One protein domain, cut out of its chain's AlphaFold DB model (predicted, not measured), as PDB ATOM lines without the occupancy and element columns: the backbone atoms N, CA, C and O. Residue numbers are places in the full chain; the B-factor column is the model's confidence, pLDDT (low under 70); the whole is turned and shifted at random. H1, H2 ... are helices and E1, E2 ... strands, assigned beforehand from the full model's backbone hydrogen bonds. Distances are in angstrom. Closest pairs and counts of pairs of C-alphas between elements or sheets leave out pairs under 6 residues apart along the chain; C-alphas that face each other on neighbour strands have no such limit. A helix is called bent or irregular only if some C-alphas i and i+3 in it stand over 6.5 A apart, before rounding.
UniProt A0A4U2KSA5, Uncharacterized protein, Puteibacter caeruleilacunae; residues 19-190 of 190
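Overview. This is residues 19 to 190 of the 190 residues of an uncharacterized protein of Puteibacter caeruleilacunae (UniProt A0A4U2KSA5). Two kinked helices, H2 and H3, fold back on each other as the core; H1 and H4 pack on H2, and H5 packs across the last part of H3. A small antiparallel pair of short strands, E1 and E2, lies beside residues 148 to 155 of H4, and long loops join several parts. The printed part has 172 residues, with five named helices and two named strands in the order H1, H2, H3, E1, H4, H5, E2; its class is mostly helix. It is compact, with a radius of gyration of the C-alphas of 15.5 A, and spans 48 by 39 by 31 A.

Arrangement. H1, residues 19 to 36, touches the hub H2, residues 44 to 64, about perpendicular at 73 degrees; their closest C-alphas, Cys 34 and Leu 44, are 5.9 A apart. H2 and H3, residues 91 to 106, form a helical hairpin at 37 degrees, only just a steep tilt, closest at C-alphas 63 and 91, 3.7 A. E1, residues 131 to 133, is antiparallel to E2, residues 187 to 189, with N 132 and O 188 2.9 A apart, within hydrogen-bond range. H4, residues 146 to 163, touches residues 57 to 64 of H2 at a steep tilt of 56 degrees, closest at C-alphas 150 and 64, 5.4 A. H5, residues 168 to 178, touches residues 101 to 106 of H3, about perpendicular at 87 degrees, closest at C-alphas 172 and 102, 4.7 A. Every O i to N i+4 pair is within hydrogen-bond range in H4 and H5, against 11 of 14 in H1, 10 of 17 in H2 and 10 of 12 in H3.

Along the chain. H1 begins at C-alpha 19 (175.122, 208.797, 189.215) and is 26.8 A long. H2 spans 17.0 A and is irregular, with C-alphas 50 and 53 9.0 A apart; H3 spans 23.4 A and is irregular, with C-alphas 102 and 105 7.9 A apart. H4 is 25.7 A long, H5 15.0 A, E1 7.0 A and E2 7.1 A, ending at C-alpha 189 (137.952, 201.793, 191.415).

Size, cuts and confidence. The C-alphas of Thr 19 and Lys 137, the two farthest apart, are 51.4 A apart. The printed part has no cut; the links H2 to H3, H3 to E1 and E1 to H4 are long. Confidence is under 70 in 40 residues, among them 74 to 86 and 108 to 115.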
ATOM      1  N   THR A  19     176.019 208.035 190.101       49.94
ATOM      2  CA  THR A  19     175.122 208.797 189.215       49.94
ATOM      3  C   THR A  19     173.648 208.436 189.388       49.94
ATOM      4  O   THR A  19     172.800 209.293 189.182       49.94
ATOM      5  N   SER A  20     173.317 207.216 189.834       50.28
ATOM      6  CA  SER A  20     171.914 206.782 189.922       50.28
ATOM      7  C   SER A  20     171.123 207.431 191.060       50.28
ATOM      8  O   SER A  20     169.902 207.450 191.000       50.28
ATOM      9  N   CYS A  21     171.784 207.934 192.109       54.31
ATOM     10  CA  CYS A  21     171.080 208.597 193.214       54.31
ATOM     11  C   CYS A  21     170.704 210.047 192.894       54.31
ATOM     12  O   CYS A  21     169.642 210.484 193.314       54.31
ATOM     13  N   PHE A  22     171.531 210.776 192.139       54.59
ATOM     14  CA  PHE A  22     171.259 212.184 191.824       54.59
ATOM     15  C   PHE A  22     170.119 212.361 190.815       54.59
ATOM     16  O   PHE A  22     169.343 213.300 190.931       54.59
ATOM     17  N   GLU A  23     169.999 211.454 189.846       56.88
ATOM     18  CA  GLU A  23     168.946 211.514 188.824       56.88
ATOM     19  C   GLU A  23     167.564 211.162 189.406       56.88
ATOM     20  O   GLU A  23     166.547 211.729 189.019       56.88
ATOM     21  N   GLN A  24     167.536 210.292 190.421       59.31
ATOM     22  CA  GLN A  24     166.304 209.884 191.091       59.31
ATOM     23  C   GLN A  24     165.712 210.982 191.997       59.31
ATOM     24  O   GLN A  24     164.494 211.021 192.188       59.31
ATOM     25  N   ASP A  25     166.554 211.871 192.536       70.25
ATOM     26  CA  ASP A  25     166.103 213.021 193.326       70.25
ATOM     27  C   ASP A  25     165.415 214.077 192.433       70.25
ATOM     28  O   ASP A  25     164.346 214.572 192.792       70.25
ATOM     29  N   ASP A  26     165.944 214.344 191.232       78.88
ATOM     30  CA  ASP A  26     165.391 215.345 190.299       78.88
ATOM     31  C   ASP A  26     164.026 214.917 189.716       78.88
ATOM     32  O   ASP A  26     163.056 215.680 189.712       78.88
ATOM     33  N   GLU A  27     163.890 213.647 189.315       81.81
ATOM     34  CA  GLU A  27     162.609 213.082 188.856       81.81
ATOM     35  C   GLU A  27     161.539 213.084 189.962       81.81
ATOM     36  O   GLU A  27     160.350 213.326 189.713       81.81
ATOM     37  N   GLY A  28     161.949 212.819 191.205       83.50
ATOM     38  CA  GLY A  28     161.059 212.856 192.359       83.50
ATOM     39  C   GLY A  28     160.550 214.257 192.668       83.50
ATOM     40  O   GLY A  28     159.356 214.431 192.940       83.50
ATOM     41  N   ASP A  29     161.423 215.256 192.580       87.25
ATOM     42  CA  ASP A  29     161.066 216.655 192.780       87.25
ATOM     43  C   ASP A  29     160.107 217.158 191.699       87.25
ATOM     44  O   ASP A  29     159.125 217.835 192.023       87.25
ATOM     45  N   LEU A  30     160.300 216.741 190.445       85.75
ATOM     46  CA  LEU A  30     159.379 217.024 189.343       85.75
ATOM     47  C   LEU A  30     157.965 216.487 189.634       85.75
ATOM     48  O   LEU A  30     156.990 217.245 189.587       85.75
ATOM     49  N   ILE A  31     157.844 215.206 190.013       86.94
ATOM     50  CA  ILE A  31     156.553 214.581 190.356       86.94
ATOM     51  C   ILE A  31     155.878 215.336 191.503       86.94
ATOM     52  O   ILE A  31     154.683 215.630 191.433       86.94
ATOM     53  N   ARG A  32     156.624 215.681 192.562       89.12
ATOM     54  CA  ARG A  32     156.080 216.420 193.712       89.12
ATOM     55  C   ARG A  32     155.645 217.830 193.326       89.12
ATOM     56  O   ARG A  32     154.569 218.260 193.739       89.12
ATOM     57  N   ALA A  33     156.443 218.548 192.539       87.19
ATOM     58  CA  ALA A  33     156.115 219.890 192.068       87.19
ATOM     59  C   ALA A  33     154.823 219.875 191.244       87.19
ATOM     60  O   ALA A  33     153.905 220.659 191.496       87.19
ATOM     61  N   CYS A  34     154.713 218.918 190.325       84.94
ATOM     62  CA  CYS A  34     153.524 218.694 189.517       84.94
ATOM     63  C   CYS A  34     152.303 218.318 190.342       84.94
ATOM     64  O   CYS A  34     151.236 218.915 190.189       84.94
ATOM     65  N   PHE A  35     152.470 217.382 191.272       86.75
ATOM     66  CA  PHE A  35     151.405 216.967 192.165       86.75
ATOM     67  C   PHE A  35     150.950 218.099 193.088       86.75
ATOM     68  O   PHE A  35     149.785 218.129 193.450       86.75
ATOM     69  N   ASN A  36     151.794 219.060 193.460       86.94
ATOM     70  CA  ASN A  36     151.407 220.163 194.349       86.94
ATOM     71  C   ASN A  36     150.721 221.338 193.631       86.94
ATOM     72  O   ASN A  36     150.155 222.207 194.296       86.94
ATOM     73  N   GLN A  37     150.682 221.347 192.296       82.50
ATOM     74  CA  GLN A  37     150.006 222.394 191.529       82.50
ATOM     75  C   GLN A  37     148.493 222.433 191.838       82.50
ATOM     76  O   GLN A  37     147.846 221.382 191.924       82.50
ATOM     77  N   PRO A  38     147.895 223.627 192.001       69.81
ATOM     78  CA  PRO A  38     146.484 223.773 192.367       69.81
ATOM     79  C   PRO A  38     145.519 223.359 191.249       69.81
ATOM     80  O   PRO A  38     144.413 222.908 191.538       69.81
ATOM     81  N   ASN A  39     145.945 223.465 189.987       63.75
ATOM     82  CA  ASN A  39     145.060 223.316 188.828       63.75
ATOM     83  C   ASN A  39     145.210 221.964 188.115       63.75
ATOM     84  O   ASN A  39     144.657 221.807 187.036       63.75
ATOM     85  N   ASN A  40     145.996 221.021 188.656       58.03
ATOM     86  CA  ASN A  40     146.373 219.764 187.983       58.03
ATOM     87  C   ASN A  40     146.894 219.960 186.532       58.03
ATOM     88  O   ASN A  40     146.906 219.017 185.755       58.03
ATOM     89  N   ASN A  41     147.338 221.176 186.179       52.16
ATOM     90  CA  ASN A  41     147.794 221.580 184.838       52.16
ATOM     91  C   ASN A  41     149.206 221.091 184.498       52.16
ATOM     92  O   ASN A  41     149.715 221.388 183.422       52.16
ATOM     93  N   CYS A  42     149.870 220.407 185.426       61.62
ATOM     94  CA  CYS A  42     151.023 219.618 185.050       61.62
ATOM     95  C   CYS A  42     150.516 218.270 184.552       61.62
ATOM     96  O   CYS A  42     149.702 217.643 185.232       61.62
ATOM     97  N   ASP A  43     151.051 217.811 183.423       73.19
ATOM     98  CA  ASP A  43     150.842 216.474 182.881       73.19
ATOM     99  C   ASP A  43     151.471 215.391 183.779       73.19
ATOM    100  O   ASP A  43     152.312 214.607 183.346       73.19
ATOM    101  N   LEU A  44     151.075 215.330 185.055       77.94
ATOM    102  CA  LEU A  44     151.554 214.370 186.049       77.94
ATOM    103  C   LEU A  44     151.441 212.941 185.513       77.94
ATOM    104  O   LEU A  44     152.337 212.131 185.738       77.94
ATOM    105  N   TYR A  45     150.364 212.653 184.779       75.38
ATOM    106  CA  TYR A  45     150.170 211.374 184.111       75.38
ATOM    107  C   TYR A  45     151.255 211.105 183.071       75.38
ATOM    108  O   TYR A  45     151.837 210.030 183.111       75.38
ATOM    109  N   ILE A  46     151.566 212.069 182.197       71.81
ATOM    110  CA  ILE A  46     152.578 211.926 181.138       71.81
ATOM    111  C   ILE A  46     153.979 211.828 181.750       71.81
ATOM    112  O   ILE A  46     154.738 210.925 181.417       71.81
ATOM    113  N   GLN A  47     154.316 212.694 182.705       77.38
ATOM    114  CA  GLN A  47     155.632 212.670 183.347       77.38
ATOM    115  C   GLN A  47     155.863 211.374 184.127       77.38
ATOM    116  O   GLN A  47     156.879 210.708 183.950       77.38
ATOM    117  N   SER A  48     154.889 210.959 184.941       77.44
ATOM    118  CA  SER A  48     154.993 209.700 185.692       77.44
ATOM    119  C   SER A  48     155.002 208.485 184.765       77.44
ATOM    120  O   SER A  48     155.572 207.450 185.099       77.44
ATOM    121  N   TYR A  49     154.374 208.599 183.597       74.88
ATOM    122  CA  TYR A  49     154.364 207.574 182.565       74.88
ATOM    123  C   TYR A  49     155.732 207.389 181.893       74.88
ATOM    124  O   TYR A  49     156.118 206.241 181.650       74.88
ATOM    125  N   GLU A  50     156.461 208.477 181.636       81.94
ATOM    126  CA  GLU A  50     157.832 208.435 181.108       81.94
ATOM    127  C   GLU A  50     158.818 207.897 182.156       81.94
ATOM    128  O   GLU A  50     159.580 206.973 181.874       81.94
ATOM    129  N   ILE A  51     158.716 208.372 183.403       87.75
ATOM    130  CA  ILE A  51     159.534 207.896 184.534       87.75
ATOM    131  C   ILE A  51     159.216 206.417 184.866       87.75
ATOM    132  O   ILE A  51     160.064 205.620 185.288       87.75
ATOM    133  N   GLY A  52     157.961 206.005 184.676       91.94
ATOM    134  CA  GLY A  52     157.508 204.626 184.803       91.94
ATOM    135  C   GLY A  52     157.692 204.056 186.211       91.94
ATOM    136  O   GLY A  52     157.121 204.532 187.191       91.94
ATOM    137  N   LYS A  53     158.467 202.972 186.336       94.81
ATOM    138  CA  LYS A  53     158.611 202.239 187.607       94.81
ATOM    139  C   LYS A  53     159.239 203.095 188.716       94.81
ATOM    140  O   LYS A  53     158.914 202.878 189.884       94.81
ATOM    141  N   ALA A  54     160.127 204.027 188.370       93.62
ATOM    142  CA  ALA A  54     160.821 204.867 189.344       93.62
ATOM    143  C   ALA A  54     159.874 205.852 190.059       93.62
ATOM    144  O   ALA A  54     160.101 206.169 191.224       93.62
ATOM    145  N   ALA A  55     158.751 206.223 189.429       94.69
ATOM    146  CA  ALA A  55     157.747 207.125 189.994       94.69
ATOM    147  C   ALA A  55     156.918 206.483 191.119       94.69
ATOM    148  O   ALA A  55     156.442 207.170 192.021       94.69
ATOM    149  N   ILE A  56     156.739 205.158 191.088       95.75
ATOM    150  CA  ILE A  56     155.845 204.420 191.994       95.75
ATOM    151  C   ILE A  56     156.101 204.708 193.487       95.75
ATOM    152  O   ILE A  56     155.134 205.037 194.174       95.75
ATOM    153  N   PRO A  57     157.330 204.605 194.038       96.81
ATOM    154  CA  PRO A  57     157.560 204.901 195.454       96.81
ATOM    155  C   PRO A  57     157.150 206.329 195.842       96.81
ATOM    156  O   PRO A  57     156.499 206.503 196.870       96.81
ATOM    157  N   ILE A  58     157.450 207.323 195.001       95.25
ATOM    158  CA  ILE A  58     157.084 208.727 195.239       95.25
ATOM    159  C   ILE A  58     155.562 208.890 195.200       95.25
ATOM    160  O   ILE A  58     154.978 209.496 196.093       95.25
ATOM    161  N   LEU A  59     154.889 208.291 194.215       95.56
ATOM    162  CA  LEU A  59     153.430 208.326 194.117       95.56
ATOM    163  C   LEU A  59     152.760 207.683 195.340       95.56
ATOM    164  O   LEU A  59     151.776 208.223 195.837       95.56
ATOM    165  N   ILE A  60     153.305 206.587 195.881       97.81
ATOM    166  CA  ILE A  60     152.786 205.955 197.108       97.81
ATOM    167  C   ILE A  60     152.868 206.908 198.302       97.81
ATOM    168  O   ILE A  60     151.934 206.968 199.105       97.81
ATOM    169  N   GLU A  61     153.956 207.669 198.434       97.12
ATOM    170  CA  GLU A  61     154.085 208.674 199.494       97.12
ATOM    171  C   GLU A  61     153.000 209.746 199.408       97.12
ATOM    172  O   GLU A  61     152.526 210.205 200.445       97.12
ATOM    173  N   LEU A  62     152.576 210.090 198.190       95.94
ATOM    174  CA  LEU A  62     151.585 211.126 197.914       95.94
ATOM    175  C   LEU A  62     150.127 210.661 198.104       95.94
ATOM    176  O   LEU A  62     149.223 211.494 198.065       95.94
ATOM    177  N   ILE A  63     149.856 209.368 198.335       97.50
ATOM    178  CA  ILE A  63     148.473 208.857 198.456       97.50
ATOM    179  C   ILE A  63     147.742 209.428 199.681       97.50
ATOM    180  O   ILE A  63     146.547 209.692 199.610       97.50
ATOM    181  N   ASP A  64     148.423 209.648 200.805       97.25
ATOM    182  CA  ASP A  64     147.807 210.112 202.058       97.25
ATOM    183  C   ASP A  64     148.046 211.595 202.348       97.25
ATOM    184  O   ASP A  64     147.989 212.027 203.504       97.25
ATOM    185  N   VAL A  65     148.263 212.410 201.315       95.19
ATOM    186  CA  VAL A  65     148.274 213.861 201.503       95.19
ATOM    187  C   VAL A  65     146.914 214.329 202.019       95.19
ATOM    188  O   VAL A  65     145.856 213.992 201.486       95.19
ATOM    189  N   LYS A  66     146.917 215.166 203.060       94.56
ATOM    190  CA  LYS A  66     145.688 215.726 203.649       94.56
ATOM    191  C   LYS A  66     145.134 216.912 202.841       94.56
ATOM    192  O   LYS A  66     144.521 217.820 203.395       94.56
ATOM    193  N   GLN A  67     145.371 216.920 201.533       92.12
ATOM    194  CA  GLN A  67     144.862 217.918 200.603       92.12
ATOM    195  C   GLN A  67     143.673 217.336 199.850       92.12
ATOM    196  O   GLN A  67     143.710 216.186 199.408       92.12
ATOM    197  N   LYS A  68     142.629 218.145 199.682       89.75
ATOM    198  CA  LYS A  68     141.512 217.818 198.802       89.75
ATOM    199  C   LYS A  68     141.637 218.554 197.475       89.75
ATOM    200  O   LYS A  68     142.170 219.662 197.431       89.75
ATOM    201  N   SER A  69     141.151 217.932 196.412       86.25
ATOM    202  CA  SER A  69     141.031 218.539 195.091       86.25
ATOM    203  C   SER A  69     139.818 217.972 194.363       86.25
ATOM    204  O   SER A  69     139.174 217.023 194.820       86.25
ATOM    205  N   PHE A  70     139.553 218.533 193.192       81.31
ATOM    206  CA  PHE A  70     138.709 217.884 192.207       81.31
ATOM    207  C   PHE A  70     139.414 216.607 191.732       81.31
ATOM    208  O   PHE A  70     140.580 216.657 191.329       81.31
ATOM    209  N   VAL A  71     138.742 215.464 191.863       81.00
ATOM    210  CA  VAL A  71     139.248 214.146 191.466       81.00
ATOM    211  C   VAL A  71     138.144 213.430 190.706       81.00
ATOM    212  O   VAL A  71     136.983 213.536 191.078       81.00
ATOM    213  N   GLY A  72     138.513 212.666 189.685       76.69
ATOM    214  CA  GLY A  72     137.583 211.837 188.932       76.69
ATOM    215  C   GLY A  72     136.872 212.564 187.797       76.69
ATOM    216  O   GLY A  72     136.881 213.786 187.723       76.69
ATOM    217  N   PHE A  73     136.268 211.796 186.901       71.25
ATOM    218  CA  PHE A  73     135.685 212.270 185.644       71.25
ATOM    219  C   PHE A  73     134.166 212.101 185.671       71.25
ATOM    220  O   PHE A  73     133.688 211.082 186.154       71.25
ATOM    221  N   SER A  74     133.391 213.050 185.130       66.06
ATOM    222  CA  SER A  74     131.939 212.836 184.955       66.06
ATOM    223  C   SER A  74     131.630 211.809 183.868       66.06
ATOM    224  O   SER A  74     130.620 211.117 183.907       66.06
ATOM    225  N   ASN A  75     132.497 211.735 182.862       66.06
ATOM    226  CA  ASN A  75     132.456 210.755 181.790       66.06
ATOM    227  C   ASN A  75     133.910 210.470 181.387       66.06
ATOM    228  O   ASN A  75     134.670 211.436 181.267       66.06
ATOM    229  N   PRO A  76     134.285 209.200 181.134       60.09
ATOM    230  CA  PRO A  76     135.595 208.833 180.614       60.09
ATOM    231  C   PRO A  76     136.105 209.756 179.510       60.09
ATOM    232  O   PRO A  76     137.274 210.105 179.516       60.09
ATOM    233  N   TYR A  77     135.220 210.160 178.596       59.56
ATOM    234  CA  TYR A  77     135.506 210.924 177.380       59.56
ATOM    235  C   TYR A  77     135.315 212.436 177.526       59.56
ATOM    236  O   TYR A  77     135.358 213.159 176.534       59.56
ATOM    237  N   SER A  78     135.058 212.934 178.736       57.66
ATOM    238  CA  SER A  78     134.914 214.366 178.980       57.66
ATOM    239  C   SER A  78     135.949 214.848 179.982       57.66
ATOM    240  O   SER A  78     136.148 214.224 181.020       57.66
ATOM    241  N   SER A  79     136.496 216.034 179.740       54.94
ATOM    242  CA  SER A  79     137.227 216.809 180.747       54.94
ATOM    243  C   SER A  79     136.310 217.399 181.832       54.94
ATOM    244  O   SER A  79     136.787 218.046 182.762       54.94
ATOM    245  N   THR A  80     134.995 217.180 181.734       58.38
ATOM    246  CA  THR A  80     134.021 217.598 182.741       58.38
ATOM    247  C   THR A  80     134.187 216.766 184.015       58.38
ATOM    248  O   THR A  80     134.330 215.543 183.986       58.38
ATOM    249  N   LEU A  81     134.176 217.452 185.155       60.12
ATOM    250  CA  LEU A  81     134.250 216.858 186.486       60.12
ATOM    251  C   LEU A  81     132.846 216.968 187.108       60.12
ATOM    252  O   LEU A  81     132.248 218.045 187.076       60.12
ATOM    253  N   GLU A  82     132.288 215.884 187.657       57.44
ATOM    254  CA  GLU A  82     130.919 215.888 188.209       57.44
ATOM    255  C   GLU A  82     130.879 216.295 189.688       57.44
ATOM    256  O   GLU A  82     131.692 215.830 190.482       57.44
ATOM    257  N   GLY A  83     129.889 217.119 190.062       51.22
ATOM    258  CA  GLY A  83     129.738 217.842 191.342       51.22
ATOM    259  C   GLY A  83     130.058 217.095 192.645       51.22
ATOM    260  O   GLY A  83     130.577 217.689 193.586       51.22
ATOM    261  N   PHE A  84     129.762 215.800 192.721       56.50
ATOM    262  CA  PHE A  84     129.985 214.972 193.915       56.50
ATOM    263  C   PHE A  84     131.373 214.307 193.944       56.50
ATOM    264  O   PHE A  84     131.849 213.931 195.013       56.50
ATOM    265  N   LEU A  85     132.060 214.232 192.800       62.16
ATOM    266  CA  LEU A  85     133.459 213.798 192.672       62.16
ATOM    267  C   LEU A  85     134.441 214.938 193.042       62.16
ATOM    268  O   LEU A  85     135.629 214.730 193.276       62.16
ATOM    269  N   LEU A  86     133.929 216.165 193.174       66.62
ATOM    270  CA  LEU A  86     134.700 217.408 193.198       66.62
ATOM    271  C   LEU A  86     135.480 217.733 194.484       66.62
ATOM    272  O   LEU A  86     136.193 218.732 194.513       66.62
ATOM    273  N   ASN A  87     135.375 216.946 195.555       81.06
ATOM    274  CA  ASN A  87     136.054 217.281 196.815       81.06
ATOM    275  C   ASN A  87     136.586 216.051 197.557       81.06
ATOM    276  O   ASN A  87     136.250 215.796 198.724       81.06
ATOM    277  N   ASN A  88     137.412 215.281 196.856       87.00
ATOM    278  CA  ASN A  88     138.048 214.081 197.385       87.00
ATOM    279  C   ASN A  88     139.534 214.326 197.690       87.00
ATOM    280  O   ASN A  88     140.075 215.392 197.400       87.00
ATOM    281  N   TYR A  89     140.195 213.362 198.327       92.06
ATOM    282  CA  TYR A  89     141.617 213.473 198.638       92.06
ATOM    283  C   TYR A  89     142.464 213.389 197.373       92.06
ATOM    284  O   TYR A  89     142.335 212.461 196.575       92.06
ATOM    285  N   LYS A  90     143.385 214.344 197.231       90.81
ATOM    286  CA  LYS A  90     144.250 214.495 196.058       90.81
ATOM    287  C   LYS A  90     145.109 213.259 195.795       90.81
ATOM    288  O   LYS A  90     145.397 212.939 194.648       90.81
ATOM    289  N   GLY A  91     145.465 212.515 196.840       94.06
ATOM    290  CA  GLY A  91     146.250 211.289 196.716       94.06
ATOM    291  C   GLY A  91     145.574 210.153 195.937       94.06
ATOM    292  O   GLY A  91     146.265 209.243 195.485       94.06
ATOM    293  N   ILE A  92     144.263 210.233 195.670       93.25
ATOM    294  CA  ILE A  92     143.604 209.346 194.697       93.25
ATOM    295  C   ILE A  92     144.221 209.517 193.299       93.25
ATOM    296  O   ILE A  92     144.401 208.525 192.599       93.25
ATOM    297  N   ILE A  93     144.630 210.733 192.914       90.75
ATOM    298  CA  ILE A  93     145.334 210.984 191.645       90.75
ATOM    299  C   ILE A  93     146.662 210.221 191.614       90.75
ATOM    300  O   ILE A  93     147.002 209.613 190.601       90.75
ATOM    301  N   ALA A  94     147.402 210.197 192.728       94.00
ATOM    302  CA  ALA A  94     148.659 209.459 192.813       94.00
ATOM    303  C   ALA A  94     148.434 207.943 192.679       94.00
ATOM    304  O   ALA A  94     149.123 207.287 191.899       94.00
ATOM    305  N   ALA A  95     147.416 207.399 193.357       96.31
ATOM    306  CA  ALA A  95     147.021 205.997 193.214       96.31
ATOM    307  C   ALA A  95     146.603 205.657 191.771       96.31
ATOM    308  O   ALA A  95     147.051 204.654 191.220       96.31
ATOM    309  N   TYR A  96     145.810 206.521 191.131       93.06
ATOM    310  CA  TYR A  96     145.384 206.355 189.739       93.06
ATOM    311  C   TYR A  96     146.581 206.370 188.783       93.06
ATOM    312  O   TYR A  96     146.671 205.555 187.871       93.06
ATOM    313  N   THR A  97     147.551 207.250 189.035       91.81
ATOM    314  CA  THR A  97     148.781 207.349 188.239       91.81
ATOM    315  C   THR A  97     149.622 206.072 188.329       91.81
ATOM    316  O   THR A  97     150.157 205.621 187.318       91.81
ATOM    317  N   ILE A  98     149.694 205.432 189.504       95.94
ATOM    318  CA  ILE A  98     150.337 204.114 189.645       95.94
ATOM    319  C   ILE A  98     149.625 203.082 188.765       95.94
ATOM    320  O   ILE A  98     150.279 202.357 188.019       95.94
ATOM    321  N   GLU A  99     148.296 203.026 188.826       95.31
ATOM    322  CA  GLU A  99     147.511 202.087 188.020       95.31
ATOM    323  C   GLU A  99     147.698 202.347 186.516       95.31
ATOM    324  O   GLU A  99     147.862 201.398 185.755       95.31
ATOM    325  N   LEU A 100     147.791 203.609 186.080       90.94
ATOM    326  CA  LEU A 100     148.106 203.966 184.690       90.94
ATOM    327  C   LEU A 100     149.490 203.469 184.245       90.94
ATOM    328  O   LEU A 100     149.617 202.901 183.159       90.94
ATOM    329  N   ILE A 101     150.525 203.627 185.079       92.94
ATOM    330  CA  ILE A 101     151.878 203.109 184.793       92.94
ATOM    331  C   ILE A 101     151.842 201.590 184.553       92.94
ATOM    332  O   ILE A 101     152.551 201.074 183.674       92.94
ATOM    333  N   LEU A 102     151.022 200.877 185.333       95.00
ATOM    334  CA  LEU A 102     150.840 199.425 185.258       95.00
ATOM    335  C   LEU A 102     149.956 198.992 184.082       95.00
ATOM    336  O   LEU A 102     150.190 197.944 183.482       95.00
ATOM    337  N   ALA A 103     148.967 199.800 183.723       92.31
ATOM    338  CA  ALA A 103     148.013 199.502 182.668       92.31
ATOM    339  C   ALA A 103     148.477 199.919 181.268       92.31
ATOM    340  O   ALA A 103     147.825 199.537 180.301       92.31
ATOM    341  N   LYS A 104     149.575 200.680 181.138       85.81
ATOM    342  CA  LYS A 104     150.090 201.260 179.878       85.81
ATOM    343  C   LYS A 104     149.861 200.392 178.636       85.81
ATOM    344  O   LYS A 104     149.214 200.830 177.697       85.81
ATOM    345  N   ASP A 105     150.333 199.150 178.650       84.25
ATOM    346  CA  ASP A 105     150.303 198.273 177.470       84.25
ATOM    347  C   ASP A 105     148.898 197.707 177.142       84.25
ATOM    348  O   ASP A 105     148.759 196.877 176.248       84.25
ATOM    349  N   THR A 106     147.870 198.071 177.912       81.44
ATOM    350  CA  THR A 106     146.456 197.720 177.672       81.44
ATOM    351  C   THR A 106     145.646 198.877 177.103       81.44
ATOM    352  O   THR A 106     144.499 198.686 176.705       81.44
ATOM    353  N   LEU A 107     146.231 200.074 177.067       77.81
ATOM    354  CA  LEU A 107     145.590 201.260 176.530       77.81
ATOM    355  C   LEU A 107     145.767 201.269 175.012       77.81
ATOM    356  O   LEU A 107     146.887 201.233 174.510       77.81
ATOM    357  N   ASN A 108     144.650 201.314 174.285       63.84
ATOM    358  CA  ASN A 108     144.652 201.258 172.820       63.84
ATOM    359  C   ASN A 108     145.239 202.519 172.166       63.84
ATOM    360  O   ASN A 108     145.668 202.430 171.026       63.84
ATOM    361  N   ASN A 109     145.272 203.653 172.877       63.03
ATOM    362  CA  ASN A 109     145.896 204.909 172.458       63.03
ATOM    363  C   ASN A 109     146.413 205.633 173.703       63.03
ATOM    364  O   ASN A 109     145.646 205.873 174.637       63.03
ATOM    365  N   ILE A 110     147.702 205.965 173.719       60.16
ATOM    366  CA  ILE A 110     148.325 206.713 174.821       60.16
ATOM    367  C   ILE A 110     148.637 208.152 174.407       60.16
ATOM    368  O   ILE A 110     148.850 209.019 175.254       60.16
ATOM    369  N   ASP A 111     148.602 208.420 173.103       62.00
ATOM    370  CA  ASP A 111     148.724 209.765 172.580       62.00
ATOM    371  C   ASP A 111     147.506 210.572 173.033       62.00
ATOM    372  O   ASP A 111     146.358 210.323 172.642       62.00
ATOM    373  N   VAL A 112     147.774 211.519 173.931       62.00
ATOM    374  CA  VAL A 112     146.802 212.503 174.389       62.00
ATOM    375  C   VAL A 112     146.536 213.442 173.217       62.00
ATOM    376  O   VAL A 112     147.198 214.459 173.030       62.00
ATOM    377  N   GLU A 113     145.575 213.068 172.382       65.62
ATOM    378  CA  GLU A 113     145.097 213.917 171.300       65.62
ATOM    379  C   GLU A 113     144.085 214.924 171.840       65.62
ATOM    380  O   GLU A 113     143.175 214.569 172.592       65.62
ATOM    381  N   TYR A 114     144.217 216.182 171.424       62.84
ATOM    382  CA  TYR A 114     143.264 217.242 171.733       62.84
ATOM    383  C   TYR A 114     142.538 217.693 170.467       62.84
ATOM    384  O   TYR A 114     143.157 217.967 169.441       62.84
ATOM    385  N   ASN A 115     141.219 217.838 170.565       64.50
ATOM    386  CA  ASN A 115     140.397 218.558 169.602       64.50
ATOM    387  C   ASN A 115     139.831 219.801 170.304       64.50
ATOM    388  O   ASN A 115     138.848 219.728 171.047       64.50
ATOM    389  N   GLY A 116     140.515 220.935 170.141       75.81
ATOM    390  CA  GLY A 116     140.260 222.133 170.941       75.81
ATOM    391  C   GLY A 116     140.636 221.910 172.408       75.81
ATOM    392  O   GLY A 116     141.772 221.563 172.710       75.81
ATOM    393  N   THR A 117     139.684 222.099 173.325       60.09
ATOM    394  CA  THR A 117     139.864 221.863 174.773       60.09
ATOM    395  C   THR A 117     139.467 220.451 175.215       60.09
ATOM    396  O   THR A 117     139.454 220.157 176.412       60.09
ATOM    397  N   THR A 118     139.086 219.587 174.273       54.91
ATOM    398  CA  THR A 118     138.581 218.242 174.560       54.91
ATOM    399  C   THR A 118     139.649 217.213 174.240       54.91
ATOM    400  O   THR A 118     140.154 217.170 173.119       54.91
ATOM    401  N   GLN A 119     139.971 216.364 175.210       61.31
ATOM    402  CA  GLN A 119     140.826 215.204 174.994       61.31
ATOM    403  C   GLN A 119     140.051 214.148 174.191       61.31
ATOM    404  O   GLN A 119     138.975 213.719 174.601       61.31
ATOM    405  N   VAL A 120     140.580 213.754 173.035       65.12
ATOM    406  CA  VAL A 120     139.965 212.799 172.099       65.12
ATOM    407  C   VAL A 120     140.144 211.364 172.596       65.12
ATOM    408  O   VAL A 120     139.230 210.553 172.474       65.12
ATOM    409  N   ASN A 121     141.288 211.077 173.228       64.50
ATOM    410  CA  ASN A 121     141.628 209.773 173.799       64.50
ATOM    411  C   ASN A 121     141.991 209.933 175.285       64.50
ATOM    412  O   ASN A 121     143.151 210.197 175.618       64.50
ATOM    413  N   PRO A 122     141.013 209.850 176.202       64.00
ATOM    414  CA  PRO A 122     141.287 209.900 177.631       64.00
ATOM    415  C   PRO A 122     142.130 208.695 178.056       64.00
ATOM    416  O   PRO A 122     141.822 207.554 177.704       64.00
ATOM    417  N   LEU A 123     143.160 208.934 178.872       69.56
ATOM    418  CA  LEU A 123     143.872 207.870 179.586       69.56
ATOM    419  C   LEU A 123     142.958 207.340 180.694       69.56
ATOM    420  O   LEU A 123     143.074 207.719 181.863       69.56
ATOM    421  N   ASN A 124     141.992 206.514 180.300       73.25
ATOM    422  CA  ASN A 124     140.971 205.978 181.179       73.25
ATOM    423  C   ASN A 124     141.136 204.466 181.347       73.25
ATOM    424  O   ASN A 124     140.946 203.697 180.408       73.25
ATOM    425  N   ILE A 125     141.458 204.058 182.572       84.25
ATOM    426  CA  ILE A 125     141.418 202.653 183.001       84.25
ATOM    427  C   ILE A 125     140.238 202.359 183.935       84.25
ATOM    428  O   ILE A 125     139.889 201.194 184.122       84.25
ATOM    429  N   TYR A 126     139.617 203.405 184.492       83.75
ATOM    430  CA  TYR A 126     138.439 203.346 185.359       83.75
ATOM    431  C   TYR A 126     137.491 204.499 185.033       83.75
ATOM    432  O   TYR A 126     137.922 205.651 184.950       83.75
ATOM    433  N   GLY A 127     136.202 204.192 184.869       80.56
ATOM    434  CA  GLY A 127     135.230 205.097 184.261       80.56
ATOM    435  C   GLY A 127     135.165 206.466 184.932       80.56
ATOM    436  O   GLY A 127     135.237 207.480 184.239       80.56
ATOM    437  N   TYR A 128     135.117 206.488 186.264       82.19
ATOM    438  CA  TYR A 128     135.086 207.717 187.056       82.19
ATOM    439  C   TYR A 128     136.444 208.088 187.656       82.19
ATOM    440  O   TYR A 128     136.601 209.217 188.110       82.19
ATOM    441  N   GLY A 129     137.435 207.193 187.669       86.44
ATOM    442  CA  GLY A 129     138.770 207.484 188.200       86.44
ATOM    443  C   GLY A 129     138.772 207.788 189.702       86.44
ATOM    444  O   GLY A 129     139.604 208.561 190.177       86.44
ATOM    445  N   VAL A 130     137.832 207.209 190.460       89.38
ATOM    446  CA  VAL A 130     137.734 207.392 191.916       89.38
ATOM    447  C   VAL A 130     137.754 206.065 192.658       89.38
ATOM    448  O   VAL A 130     137.303 205.038 192.156       89.38
ATOM    449  N   ILE A 131     138.267 206.102 193.889       92.69
ATOM    450  CA  ILE A 131     138.270 204.953 194.793       92.69
ATOM    451  C   ILE A 131     137.076 205.071 195.733       92.69
ATOM    452  O   ILE A 131     136.890 206.094 196.396       92.69
ATOM    453  N   VAL A 132     136.305 203.994 195.830       92.94
ATOM    454  CA  VAL A 132     135.186 203.860 196.763       92.94
ATOM    455  C   VAL A 132     135.367 202.630 197.637       92.94
ATOM    456  O   VAL A 132     136.097 201.698 197.292       92.94
ATOM    457  N   ARG A 133     134.664 202.603 198.769       93.69
ATOM    458  CA  ARG A 133     134.534 201.392 199.572       93.69
ATOM    459  C   ARG A 133     133.419 200.502 199.047       93.69
ATOM    460  O   ARG A 133     132.307 200.961 198.806       93.69
ATOM    461  N   SER A 134     133.716 199.220 198.909       90.94
ATOM    462  CA  SER A 134     132.799 198.200 198.401       90.94
ATOM    463  C   SER A 134     131.651 197.876 199.363       90.94
ATOM    464  O   SER A 134     130.639 197.345 198.917       90.94
ATOM    465  N   ASP A 135     131.799 198.179 200.655       89.88
ATOM    466  CA  ASP A 135     130.811 197.901 201.706       89.88
ATOM    467  C   ASP A 135     129.852 199.074 201.999       89.88
ATOM    468  O   ASP A 135     128.877 198.894 202.731       89.88
ATOM    469  N   LYS A 136     130.069 200.258 201.410       88.19
ATOM    470  CA  LYS A 136     129.175 201.417 201.568       88.19
ATOM    471  C   LYS A 136     127.960 201.307 200.639       88.19
ATOM    472  O   LYS A 136     128.092 201.012 199.454       88.19
ATOM    473  N   LYS A 137     126.760 201.570 201.178       79.44
ATOM    474  CA  LYS A 137     125.492 201.517 200.418       79.44
ATOM    475  C   LYS A 137     125.358 202.643 199.394       79.44
ATOM    476  O   LYS A 137     124.780 202.416 198.338       79.44
ATOM    477  N   ASP A 138     125.871 203.830 199.708       80.25
ATOM    478  CA  ASP A 138     125.827 204.998 198.825       80.25
ATOM    479  C   ASP A 138     127.255 205.460 198.502       80.25
ATOM    480  O   ASP A 138     127.772 206.434 199.048       80.25
ATOM    481  N   ILE A 139     127.912 204.702 197.618       72.06
ATOM    482  CA  ILE A 139     129.305 204.929 197.191       72.06
ATOM    483  C   ILE A 139     129.534 206.309 196.558       72.06
ATOM    484  O   ILE A 139     130.673 206.757 196.470       72.06
ATOM    485  N   VAL A 140     128.460 206.968 196.116       68.19
ATOM    486  CA  VAL A 140     128.493 208.266 195.438       68.19
ATOM    487  C   VAL A 140     128.440 209.416 196.447       68.19
ATOM    488  O   VAL A 140     129.088 210.440 196.245       68.19
ATOM    489  N   LYS A 141     127.697 209.262 197.551       73.00
ATOM    490  CA  LYS A 141     127.532 210.323 198.562       73.00
ATOM    491  C   LYS A 141     128.538 210.272 199.704       73.00
ATOM    492  O   LYS A 141     128.672 211.254 200.433       73.00
ATOM    493  N   GLU A 142     129.238 209.157 199.869       81.44
ATOM    494  CA  GLU A 142     130.174 208.948 200.971       81.44
ATOM    495  C   GLU A 142     131.620 208.854 200.461       81.44
ATOM    496  O   GLU A 142     132.159 207.746 200.343       81.44
ATOM    497  N   PRO A 143     132.280 209.998 200.175       85.12
ATOM    498  CA  PRO A 143     133.689 209.991 199.806       85.12
ATOM    499  C   PRO A 143     134.525 209.337 200.909       85.12
ATOM    500  O   PRO A 143     134.124 209.278 202.080       85.12
ATOM    501  N   LEU A 144     135.708 208.852 200.532       91.19
ATOM    502  CA  LEU A 144     136.622 208.252 201.492       91.19
ATOM    503  C   LEU A 144     136.954 209.243 202.610       91.19
ATOM    504  O   LEU A 144     137.118 210.442 202.376       91.19
ATOM    505  N   THR A 145     137.052 208.745 203.837       94.06
ATOM    506  CA  THR A 145     137.616 209.498 204.958       94.06
ATOM    507  C   THR A 145     139.140 209.559 204.835       94.06
ATOM    508  O   THR A 145     139.752 208.850 204.037       94.06
ATOM    509  N   TYR A 146     139.791 210.410 205.632       95.88
ATOM    510  CA  TYR A 146     141.254 210.481 205.600       95.88
ATOM    511  C   TYR A 146     141.911 209.175 206.063       95.88
ATOM    512  O   TYR A 146     142.925 208.760 205.510       95.88
ATOM    513  N   ASP A 147     141.331 208.513 207.065       97.62
ATOM    514  CA  ASP A 147     141.866 207.242 207.554       97.62
ATOM    515  C   ASP A 147     141.681 206.127 206.520       97.62
ATOM    516  O   ASP A 147     142.597 205.339 206.307       97.62
ATOM    517  N   GLU A 148     140.576 206.141 205.771       96.81
ATOM    518  CA  GLU A 148     140.373 205.242 204.630       96.81
ATOM    519  C   GLU A 148     141.419 205.464 203.527       96.81
ATOM    520  O   GLU A 148     141.923 204.509 202.944       96.81
ATOM    521  N   ILE A 149     141.827 206.708 203.273       97.50
ATOM    522  CA  ILE A 149     142.921 206.995 202.335       97.50
ATOM    523  C   ILE A 149     144.272 206.461 202.838       97.50
ATOM    524  O   ILE A 149     145.064 205.949 202.042       97.50
ATOM    525  N   LYS A 150     144.549 206.507 204.147       98.19
ATOM    526  CA  LYS A 150     145.751 205.862 204.707       98.19
ATOM    527  C   LYS A 150     145.712 204.345 204.526       98.19
ATOM    528  O   LYS A 150     146.751 203.736 204.267       98.19
ATOM    529  N   GLU A 151     144.537 203.728 204.644       98.44
ATOM    530  CA  GLU A 151     144.362 202.302 204.350       98.44
ATOM    531  C   GLU A 151     144.656 201.999 202.876       98.44
ATOM    532  O   GLU A 151     145.408 201.066 202.590       98.44
ATOM    533  N   VAL A 152     144.163 202.828 201.949       98.31
ATOM    534  CA  VAL A 152     144.513 202.733 200.522       98.31
ATOM    535  C   VAL A 152     146.031 202.815 200.332       98.31
ATOM    536  O   VAL A 152     146.612 201.925 199.712       98.31
ATOM    537  N   LYS A 153     146.711 203.809 200.922       98.50
ATOM    538  CA  LYS A 153     148.180 203.917 200.855       98.50
ATOM    539  C   LYS A 153     148.871 202.650 201.350       98.50
ATOM    540  O   LYS A 153     149.804 202.172 200.707       98.50
ATOM    541  N   LYS A 154     148.412 202.088 202.471       98.62
ATOM    542  CA  LYS A 154     148.965 200.850 203.032       98.62
ATOM    543  C   LYS A 154     148.854 199.685 202.044       98.62
ATOM    544  O   LYS A 154     149.816 198.936 201.902       98.62
ATOM    545  N   LEU A 155     147.732 199.551 201.336       98.62
ATOM    546  CA  LEU A 155     147.553 198.512 200.315       98.62
ATOM    547  C   LEU A 155     148.564 198.659 199.169       98.62
ATOM    548  O   LEU A 155     149.234 197.685 198.821       98.62
ATOM    549  N   TYR A 156     148.742 199.872 198.638       98.56
ATOM    550  CA  TYR A 156     149.749 200.135 197.602       98.56
ATOM    551  C   TYR A 156     151.178 199.917 198.106       98.56
ATOM    552  O   TYR A 156     151.999 199.331 197.401       98.56
ATOM    553  N   PHE A 157     151.481 200.340 199.334       98.50
ATOM    554  CA  PHE A 157     152.793 200.142 199.942       98.50
ATOM    555  C   PHE A 157     153.138 198.655 200.100       98.50
ATOM    556  O   PHE A 157     154.230 198.230 199.715       98.50
ATOM    557  N   GLU A 158     152.210 197.840 200.607       98.44
ATOM    558  CA  GLU A 158     152.417 196.394 200.746       98.44
ATOM    559  C   GLU A 158     152.531 195.699 199.385       98.44
ATOM    560  O   GLU A 158     153.409 194.852 199.189       98.44
ATOM    561  N   TRP A 159     151.708 196.082 198.405       98.38
ATOM    562  CA  TRP A 159     151.864 195.599 197.033       98.38
ATOM    563  C   TRP A 159     153.260 195.919 196.481       98.38
ATOM    564  O   TRP A 159     153.933 195.031 195.944       98.38
ATOM    565  N   TRP A 160     153.733 197.154 196.664       98.19
ATOM    566  CA  TRP A 160     155.031 197.601 196.166       98.19
ATOM    567  C   TRP A 160     156.192 196.880 196.842       98.19
ATOM    568  O   TRP A 160     157.113 196.425 196.165       98.19
ATOM    569  N   LYS A 161     156.133 196.679 198.161       97.94
ATOM    570  CA  LYS A 161     157.141 195.922 198.915       97.94
ATOM    571  C   LYS A 161     157.375 194.524 198.329       97.94
ATOM    572  O   LYS A 161     158.526 194.099 198.228       97.94
ATOM    573  N   ASN A 162     156.305 193.861 197.890       98.00
ATOM    574  CA  ASN A 162     156.337 192.526 197.283       98.00
ATOM    575  C   ASN A 162     156.681 192.529 195.782       98.00
ATOM    576  O   ASN A 162     156.930 191.476 195.197       98.00
ATOM    577  N   SER A 163     156.682 193.700 195.145       97.81
ATOM    578  CA  SER A 163     156.744 193.828 193.684       97.81
ATOM    579  C   SER A 163     157.949 194.630 193.188       97.81
ATOM    580  O   SER A 163     158.337 194.481 192.035       97.81
ATOM    581  N   LYS A 164     158.616 195.410 194.049       97.31
ATOM    582  CA  LYS A 164     159.712 196.325 193.681       97.31
ATOM    583  C   LYS A 164     160.908 195.664 192.990       97.31
ATOM    584  O   LYS A 164     161.632 196.336 192.263       97.31
ATOM    585  N   ALA A 165     161.123 194.363 193.189       97.50
ATOM    586  CA  ALA A 165     162.190 193.613 192.525       97.50
ATOM    587  C   ALA A 165     161.856 193.241 191.065       97.50
ATOM    588  O   ALA A 165     162.760 192.981 190.278       97.50
ATOM    589  N   LYS A 166     160.574 193.238 190.685       97.75
ATOM    590  CA  LYS A 166     160.113 192.886 189.336       97.75
ATOM    591  C   LYS A 166     160.415 194.015 188.356       97.75
ATOM    592  O   LYS A 166     160.361 195.189 188.721       97.75
ATOM    593  N   SER A 167     160.726 193.688 187.108       96.94
ATOM    594  CA  SER A 167     160.828 194.682 186.030       96.94
ATOM    595  C   SER A 167     159.474 195.345 185.757       96.94
ATOM    596  O   SER A 167     158.428 194.789 186.087       96.94
ATOM    597  N   LEU A 168     159.476 196.524 185.130       95.56
ATOM    598  CA  LEU A 168     158.233 197.215 184.774       95.56
ATOM    599  C   LEU A 168     157.330 196.347 183.885       95.56
ATOM    600  O   LEU A 168     156.141 196.252 184.154       95.56
ATOM    601  N   LEU A 169     157.901 195.641 182.903       95.38
ATOM    602  CA  LEU A 169     157.152 194.733 182.029       95.38
ATOM    603  C   LEU A 169     156.440 193.624 182.822       95.38
ATOM    604  O   LEU A 169     155.242 193.422 182.659       95.38
ATOM    605  N   GLN A 170     157.141 192.979 183.761       97.00
ATOM    606  CA  GLN A 170     156.538 191.968 184.639       97.00
ATOM    607  C   GLN A 170     155.399 192.541 185.491       97.00
ATOM    608  O   GLN A 170     154.395 191.868 185.704       97.00
ATOM    609  N   LEU A 171     155.542 193.777 185.984       97.38
ATOM    610  CA  LEU A 171     154.480 194.442 186.743       97.38
ATOM    611  C   LEU A 171     153.233 194.673 185.884       97.38
ATOM    612  O   LEU A 171     152.124 194.430 186.358       97.38
ATOM    613  N   ARG A 172     153.407 195.093 184.627       95.69
ATOM    614  CA  ARG A 172     152.300 195.295 183.681       95.69
ATOM    615  C   ARG A 172     151.616 193.991 183.305       95.69
ATOM    616  O   ARG A 172     150.392 193.927 183.280       95.69
ATOM    617  N   ASP A 173     152.386 192.938 183.056       95.88
ATOM    618  CA  ASP A 173     151.825 191.622 182.742       95.88
ATOM    619  C   ASP A 173     151.055 191.035 183.925       95.88
ATOM    620  O   ASP A 173     149.964 190.486 183.755       95.88
ATOM    621  N   GLU A 174     151.559 191.212 185.147       95.94
ATOM    622  CA  GLU A 174     150.804 190.847 186.341       95.94
ATOM    623  C   GLU A 174     149.538 191.679 186.501       95.94
ATOM    624  O   GLU A 174     148.504 191.116 186.853       95.94
ATOM    625  N   TRP A 175     149.586 192.982 186.228       96.12
ATOM    626  CA  TRP A 175     148.407 193.842 186.275       96.12
ATOM    627  C   TRP A 175     147.360 193.433 185.233       96.12
ATOM    628  O   TRP A 175     146.185 193.333 185.559       96.12
ATOM    629  N   LYS A 176     147.758 193.070 184.007       94.50
ATOM    630  CA  LYS A 176     146.841 192.525 182.984       94.50
ATOM    631  C   LYS A 176     146.088 191.289 183.480       94.50
ATOM    632  O   LYS A 176     144.892 191.145 183.249       94.50
ATOM    633  N   GLN A 177     146.785 190.390 184.173       94.75
ATOM    634  CA  GLN A 177     146.216 189.129 184.660       94.75
ATOM    635  C   GLN A 177     145.398 189.318 185.946       94.75
ATOM    636  O   GLN A 177     144.306 188.772 186.116       94.75
ATOM    637  N   LYS A 178     145.949 190.083 186.888       95.44
ATOM    638  CA  LYS A 178     145.438 190.230 188.250       95.44
ATOM    639  C   LYS A 178     144.649 191.509 188.452       95.44
ATOM    640  O   LYS A 178     144.065 191.628 189.510       95.44
ATOM    641  N   GLY A 179     144.550 192.404 187.483       94.44
ATOM    642  CA  GLY A 179     143.882 193.700 187.599       94.44
ATOM    643  C   GLY A 179     144.538 194.651 188.603       94.44
ATOM    644  O   GLY A 179     145.705 194.502 188.963       94.44
ATOM    645  N   SER A 180     143.731 195.615 189.057       96.06
ATOM    646  CA  SER A 180     144.100 196.652 190.028       96.06
ATOM    647  C   SER A 180     144.822 196.105 191.258       96.06
ATOM    648  O   SER A 180     144.472 195.042 191.781       96.06
ATOM    649  N   VAL A 181     145.719 196.924 191.813       97.75
ATOM    650  CA  VAL A 181     146.307 196.717 193.148       97.75
ATOM    651  C   VAL A 181     145.226 196.498 194.220       97.75
ATOM    652  O   VAL A 181     145.435 195.755 195.179       97.75
ATOM    653  N   LEU A 182     144.039 197.078 194.031       97.69
ATOM    654  CA  LEU A 182     142.914 197.010 194.958       97.69
ATOM    655  C   LEU A 182     141.977 195.804 194.744       97.69
ATOM    656  O   LEU A 182     141.038 195.657 195.527       97.69
ATOM    657  N   LYS A 183     142.201 194.924 193.745       94.12
ATOM    658  CA  LYS A 183     141.217 193.907 193.277       94.12
ATOM    659  C   LYS A 183     140.654 192.974 194.360       94.12
ATOM    660  O   LYS A 183     139.573 192.430 194.174       94.12
ATOM    661  N   ASN A 184     141.331 192.804 195.492       94.44
ATOM    662  CA  ASN A 184     140.875 191.950 196.596       94.44
ATOM    663  C   ASN A 184     140.791 192.699 197.935       94.44
ATOM    664  O   ASN A 184     140.988 192.105 198.993       94.44
ATOM    665  N   SER A 185     140.560 194.009 197.895       96.44
ATOM    666  CA  SER A 185     140.433 194.846 199.089       96.44
ATOM    667  C   SER A 185     138.988 195.295 199.326       96.44
ATOM    668  O   SER A 185     138.100 195.081 198.500       96.44
ATOM    669  N   SER A 186     138.746 195.957 200.458       96.62
ATOM    670  CA  SER A 186     137.494 196.679 200.718       96.62
ATOM    671  C   SER A 186     137.322 197.912 199.825       96.62
ATOM    672  O   SER A 186     136.248 198.509 199.830       96.62
ATOM    673  N   PHE A 187     138.341 198.287 199.051       96.69
ATOM    674  CA  PHE A 187     138.339 199.420 198.138       96.69
ATOM    675  C   PHE A 187     138.298 198.944 196.688       96.69
ATOM    676  O   PHE A 187     138.843 197.895 196.343       96.69
ATOM    677  N   LYS A 188     137.671 199.732 195.820       94.88
ATOM    678  CA  LYS A 188     137.664 199.488 194.378       94.88
ATOM    679  C   LYS A 188     137.630 200.797 193.611       94.88
ATOM    680  O   LYS A 188     137.108 201.797 194.103       94.88
ATOM    681  N   TRP A 189     138.146 200.743 192.395       93.25
ATOM    682  CA  TRP A 189     137.952 201.793 191.415       93.25
ATOM    683  C   TRP A 189     136.558 201.707 190.796       93.25
ATOM    684  O   TRP A 189     136.036 200.604 190.592       93.25
ATOM    685  N   ILE A 190     135.982 202.866 190.492       87.62
ATOM    686  CA  ILE A 190     134.808 203.022 189.626       87.62
ATOM    687  C   ILE A 190     135.114 204.033 188.527       87.62
ATOM    688  O   ILE A 190     135.966 204.925 188.743       87.62
TER     689      ILE A 190